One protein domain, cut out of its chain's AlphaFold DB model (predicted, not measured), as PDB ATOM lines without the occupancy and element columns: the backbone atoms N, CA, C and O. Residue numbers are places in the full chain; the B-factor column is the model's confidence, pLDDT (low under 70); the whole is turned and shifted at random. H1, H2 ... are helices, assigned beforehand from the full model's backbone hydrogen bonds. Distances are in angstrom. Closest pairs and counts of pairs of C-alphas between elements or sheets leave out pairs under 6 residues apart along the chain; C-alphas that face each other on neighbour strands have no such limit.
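Overview. This is residues 359 to 402 of the 523 residues of an uncharacterized protein of Elusimicrobia bacterium (UniProt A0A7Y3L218). Three helices run up and down side by side, joined by tight turns; their centres make an open triangle, with H2 at the corner between H1 and H3. The printed part has 44 residues with three named helices, H1, H2, H3 along the chain, and no named strand: all helix. It is compact, with a radius of gyration of the C-alphas of 9.0 A and spans of 22 by 18 by 12 A.

Along the chain. Find C-alpha 359 at (283.806, 326.650, 293.364); from there H1 runs 18.1 A to residue 371. H2, residues 375 to 387, covers 18.3 A. H3, residues 391 to 400, covers 14.0 A and ends at (261.904, 328.121, 286.287).

Arrangement. H1 and H2 touch as a helical hairpin, opposite ways at a shallow tilt of 12 degrees; look at their closest C-alphas, Ala 371 and Lys 377, 5.0 A apart. H2 and H3 form another, at a shallow tilt of 19 degrees, with Ala 382 and Tyr 394 the closest C-alphas, 5.0 A apart. H1 and H3 are near each other. In H1, H2 and H3 every O i to N i+4 pair is within hydrogen-bond range.

Size, cuts and confidence. The C-alphas farthest apart, of Thr 359 and Gly 402, are 27.3 A apart. The printed part has no cut. Look for pLDDT under 70 at residues 359 to 362 and 388 to 389.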
ATOM      1  N   THR A 359     284.040 327.997 293.888       54.62
ATOM      2  CA  THR A 359     283.806 326.650 293.364       54.62
ATOM      3  C   THR A 359     282.328 326.268 293.276       54.62
ATOM      4  O   THR A 359     281.909 325.842 292.206       54.62
ATOM      5  N   SER A 360     281.509 326.462 294.313       56.81
ATOM      6  CA  SER A 360     280.107 325.997 294.314       56.81
ATOM      7  C   SER A 360     279.229 326.797 293.349       56.81
ATOM      8  O   SER A 360     278.451 326.233 292.585       56.81
ATOM      9  N   GLN A 361     279.437 328.115 293.289       68.38
ATOM     10  CA  GLN A 361     278.800 328.999 292.307       68.38
ATOM     11  C   GLN A 361     279.192 328.641 290.861       68.38
ATOM     12  O   GLN A 361     278.350 328.633 289.964       68.38
ATOM     13  N   GLN A 362     280.463 328.308 290.606       67.44
ATOM     14  CA  GLN A 362     280.908 327.867 289.279       67.44
ATOM     15  C   GLN A 362     280.362 326.484 288.905       67.44
ATOM     16  O   GLN A 362     279.975 326.284 287.754       67.44
ATOM     17  N   THR A 363     280.302 325.547 289.854       74.81
ATOM     18  CA  THR A 363     279.695 324.225 289.653       74.81
ATOM     19  C   THR A 363     278.216 324.358 289.325       74.81
ATOM     20  O   THR A 363     277.782 323.823 288.307       74.81
ATOM     21  N   LEU A 364     277.473 325.168 290.086       83.88
ATOM     22  CA  LEU A 364     276.063 325.430 289.819       83.88
ATOM     23  C   LEU A 364     275.858 326.054 288.432       83.88
ATOM     24  O   LEU A 364     275.042 325.569 287.652       83.88
ATOM     25  N   LYS A 365     276.659 327.059 288.055       83.81
ATOM     26  CA  LYS A 365     276.602 327.654 286.706       83.81
ATOM     27  C   LYS A 365     276.852 326.625 285.599       83.81
ATOM     28  O   LYS A 365     276.155 326.643 284.589       83.81
ATOM     29  N   ARG A 366     277.798 325.696 285.786       86.81
ATOM     30  CA  ARG A 366     278.052 324.599 284.831       86.81
ATOM     31  C   ARG A 366     276.898 323.602 284.779       86.81
ATOM     32  O   ARG A 366     276.572 323.140 283.691       86.81
ATOM     33  N   MET A 367     276.283 323.276 285.916       89.06
ATOM     34  CA  MET A 367     275.106 322.401 285.974       89.06
ATOM     35  C   MET A 367     273.924 323.026 285.228       89.06
ATOM     36  O   MET A 367     273.334 322.367 284.379       89.06
ATOM     37  N   ILE A 368     273.648 324.313 285.458       88.00
ATOM     38  CA  ILE A 368     272.580 325.056 284.772       88.00
ATOM     39  C   ILE A 368     272.854 325.146 283.264       88.00
ATOM     40  O   ILE A 368     271.946 324.925 282.464       88.00
ATOM     41  N   ALA A 369     274.099 325.425 282.862       86.06
ATOM     42  CA  ALA A 369     274.483 325.485 281.451       86.06
ATOM     43  C   ALA A 369     274.347 324.121 280.751       86.06
ATOM     44  O   ALA A 369     273.815 324.046 279.648       86.06
ATOM     45  N   ARG A 370     274.768 323.029 281.407       84.88
ATOM     46  CA  ARG A 370     274.628 321.654 280.889       84.88
ATOM     47  C   ARG A 370     273.189 321.154 280.878       84.88
ATOM     48  O   ARG A 370     272.875 320.256 280.103       84.88
ATOM     49  N   ALA A 371     272.333 321.695 281.743       88.62
ATOM     50  CA  ALA A 371     270.933 321.312 281.781       88.62
ATOM     51  C   ALA A 371     270.210 321.726 280.493       88.62
ATOM     52  O   ALA A 371     269.346 320.991 280.041       88.62
ATOM     53  N   GLY A 372     270.555 322.863 279.875       72.50
ATOM     54  CA  GLY A 372     270.045 323.237 278.544       72.50
ATOM     55  C   GLY A 372     268.512 323.323 278.413       72.50
ATOM     56  O   GLY A 372     268.010 323.375 277.300       72.50
ATOM     57  N   GLY A 373     267.766 323.331 279.528       79.75
ATOM     58  CA  GLY A 373     266.296 323.268 279.557       79.75
ATOM     59  C   GLY A 373     265.706 321.921 280.000       79.75
ATOM     60  O   GLY A 373     264.509 321.848 280.255       79.75
ATOM     61  N   ASP A 374     266.529 320.883 280.152       92.56
ATOM     62  CA  ASP A 374     266.156 319.572 280.689       92.56
ATOM     63  C   ASP A 374     265.681 319.688 282.150       92.56
ATOM     64  O   ASP A 374     266.409 320.171 283.027       92.56
ATOM     65  N   ARG A 375     264.437 319.265 282.401       88.81
ATOM     66  CA  ARG A 375     263.745 319.436 283.685       88.81
ATOM     67  C   ARG A 375     264.434 318.686 284.826       88.81
ATOM     68  O   ARG A 375     264.577 319.256 285.907       88.81
ATOM     69  N   ASP A 376     264.901 317.465 284.592       87.56
ATOM     70  CA  ASP A 376     265.501 316.623 285.634       87.56
ATOM     71  C   ASP A 376     266.895 317.131 286.015       87.56
ATOM     72  O   ASP A 376     267.277 317.155 287.187       87.56
ATOM     73  N   LYS A 377     267.641 317.656 285.037       84.31
ATOM     74  CA  LYS A 377     268.944 318.290 285.294       84.31
ATOM     75  C   LYS A 377     268.810 319.639 285.998       84.31
ATOM     76  O   LYS A 377     269.665 319.991 286.809       84.31
ATOM     77  N   LEU A 378     267.749 320.395 285.715       87.25
ATOM     78  CA  LEU A 378     267.431 321.629 286.437       87.25
ATOM     79  C   LEU A 378     266.976 321.348 287.878       87.25
ATOM     80  O   LEU A 378     267.336 322.111 288.771       87.25
ATOM     81  N   LEU A 379     266.252 320.247 288.121       88.50
ATOM     82  CA  LEU A 379     265.926 319.767 289.470       88.50
ATOM     83  C   LEU A 379     267.194 319.402 290.251       88.50
ATOM     84  O   LEU A 379     267.380 319.890 291.360       88.50
ATOM     85  N   ALA A 380     268.120 318.663 289.636       86.06
ATOM     86  CA  ALA A 380     269.411 318.347 290.251       86.06
ATOM     87  C   ALA A 380     270.250 319.605 290.553       86.06
ATOM     88  O   ALA A 380     270.925 319.679 291.579       86.06
ATOM     89  N   ALA A 381     270.197 320.625 289.687       87.75
ATOM     90  CA  ALA A 381     270.826 321.919 289.951       87.75
ATOM     91  C   ALA A 381     270.154 322.665 291.119       87.75
ATOM     92  O   ALA A 381     270.847 323.323 291.894       87.75
ATOM     93  N   ALA A 382     268.830 322.552 291.268       86.50
ATOM     94  CA  ALA A 382     268.100 323.132 292.392       86.50
ATOM     95  C   ALA A 382     268.453 322.419 293.708       86.50
ATOM     96  O   ALA A 382     268.761 323.083 294.694       86.50
ATOM     97  N   ASP A 383     268.500 321.085 293.724       84.94
ATOM     98  CA  ASP A 383     268.923 320.325 294.905       84.94
ATOM     99  C   ASP A 383     270.359 320.660 295.316       84.94
ATOM    100  O   ASP A 383     270.607 320.934 296.490       84.94
ATOM    101  N   TYR A 384     271.272 320.767 294.344       84.25
ATOM    102  CA  TYR A 384     272.642 321.218 294.585       84.25
ATOM    103  C   TYR A 384     272.689 322.634 295.182       84.25
ATOM    104  O   TYR A 384     273.427 322.882 296.137       84.25
ATOM    105  N   ALA A 385     271.891 323.568 294.650       79.81
ATOM    106  CA  ALA A 385     271.804 324.933 295.165       79.81
ATOM    107  C   ALA A 385     271.266 324.973 296.606       79.81
ATOM    108  O   ALA A 385     271.814 325.697 297.437       79.81
ATOM    109  N   ARG A 386     270.254 324.158 296.929       81.88
ATOM    110  CA  ARG A 386     269.710 324.025 298.289       81.88
ATOM    111  C   ARG A 386     270.734 323.447 299.262       81.88
ATOM    112  O   ARG A 386     270.929 324.008 300.337       81.88
ATOM    113  N   GLU A 387     271.402 322.362 298.879       72.88
ATOM    114  CA  GLU A 387     272.430 321.689 299.684       72.88
ATOM    115  C   GLU A 387     273.596 322.631 300.023       72.88
ATOM    116  O   GLU A 387     274.096 322.640 301.146       72.88
ATOM    117  N   HIS A 388     273.972 323.499 299.080       68.81
ATOM    118  CA  HIS A 388     275.084 324.440 299.227       68.81
ATOM    119  C   HIS A 388     274.648 325.849 299.669       68.81
ATOM    120  O   HIS A 388     275.441 326.789 299.578       68.81
ATOM    121  N   ARG A 389     273.405 326.006 300.153       69.56
ATOM    122  CA  ARG A 389     272.838 327.265 300.680       69.56
ATOM    123  C   ARG A 389     272.872 328.447 299.691       69.56
ATOM    124  O   ARG A 389     272.948 329.607 300.091       69.56
ATOM    125  N   LEU A 390     272.787 328.168 298.390       70.38
ATOM    126  CA  LEU A 390     272.663 329.150 297.306       70.38
ATOM    127  C   LEU A 390     271.179 329.484 297.075       70.38
ATOM    128  O   LEU A 390     270.606 329.167 296.034       70.38
ATOM    129  N   TYR A 391     270.533 330.057 298.096       71.19
ATOM    130  CA  TYR A 391     269.072 330.177 298.155       71.19
ATOM    131  C   TYR A 391     268.477 331.051 297.047       71.19
ATOM    132  O   TYR A 391     267.426 330.717 296.511       71.19
ATOM    133  N   THR A 392     269.175 332.107 296.622       70.75
ATOM    134  CA  THR A 392     268.726 332.940 295.497       70.75
ATOM    135  C   THR A 392     268.671 332.137 294.196       70.75
ATOM    136  O   THR A 392     267.662 332.152 293.496       70.75
ATOM    137  N   GLU A 393     269.725 331.390 293.866       80.50
ATOM    138  CA  GLU A 393     269.744 330.551 292.670       80.50
ATOM    139  C   GLU A 393     268.782 329.360 292.776       80.50
ATOM    140  O   GLU A 393     268.168 328.983 291.777       80.50
ATOM    141  N   TYR A 394     268.617 328.797 293.975       83.50
ATOM    142  CA  TYR A 394     267.630 327.757 294.260       83.50
ATOM    143  C   TYR A 394     266.206 328.237 293.959       83.50
ATOM    144  O   TYR A 394     265.493 327.585 293.194       83.50
ATOM    145  N   ASP A 395     265.816 329.406 294.471       77.31
ATOM    146  CA  ASP A 395     264.488 329.982 294.242       77.31
ATOM    147  C   ASP A 395     264.255 330.296 292.757       77.31
ATOM    148  O   ASP A 395     263.196 329.981 292.207       77.31
ATOM    149  N   HIS A 396     265.270 330.825 292.064       80.00
ATOM    150  CA  HIS A 396     265.210 331.056 290.618       80.00
ATOM    151  C   HIS A 396     265.026 329.751 289.823       80.00
ATOM    152  O   HIS A 396     264.273 329.719 288.844       80.00
ATOM    153  N   LEU A 397     265.690 328.662 290.224       84.19
ATOM    154  CA  LEU A 397     265.547 327.356 289.577       84.19
ATOM    155  C   LEU A 397     264.174 326.732 289.843       84.19
ATOM    156  O   LEU A 397     263.560 326.218 288.909       84.19
ATOM    157  N   ARG A 398     263.649 326.833 291.071       85.38
ATOM    158  CA  ARG A 398     262.287 326.385 291.405       85.38
ATOM    159  C   ARG A 398     261.227 327.129 290.603       85.38
ATOM    160  O   ARG A 398     260.344 326.486 290.035       85.38
ATOM    161  N   ALA A 399     261.358 328.454 290.499       80.81
ATOM    162  CA  ALA A 399     260.473 329.282 289.687       80.81
ATOM    163  C   ALA A 399     260.518 328.861 288.209       80.81
ATOM    164  O   ALA A 399     259.476 328.660 287.588       80.81
ATOM    165  N   ARG A 400     261.719 328.619 287.661       83.94
ATOM    166  CA  ARG A 400     261.904 328.121 286.287       83.94
ATOM    167  C   ARG A 400     261.298 326.729 286.060       83.94
ATOM    168  O   ARG A 400     260.889 326.418 284.946       83.94
ATOM    169  N   LEU A 401     261.237 325.897 287.096       84.81
ATOM    170  CA  LEU A 401     260.649 324.554 287.069       84.81
ATOM    171  C   LEU A 401     259.129 324.536 287.322       84.81
ATOM    172  O   LEU A 401     258.519 323.462 287.248       84.81
ATOM    173  N   GLY A 402     258.513 325.688 287.617       85.06
ATOM    174  CA  GLY A 402     257.097 325.789 287.985       85.06
ATOM    175  C   GLY A 402     256.771 325.137 289.332       85.06
ATOM    176  O   GLY A 402     255.649 324.679 289.539       85.06
TER     177      GLY A 402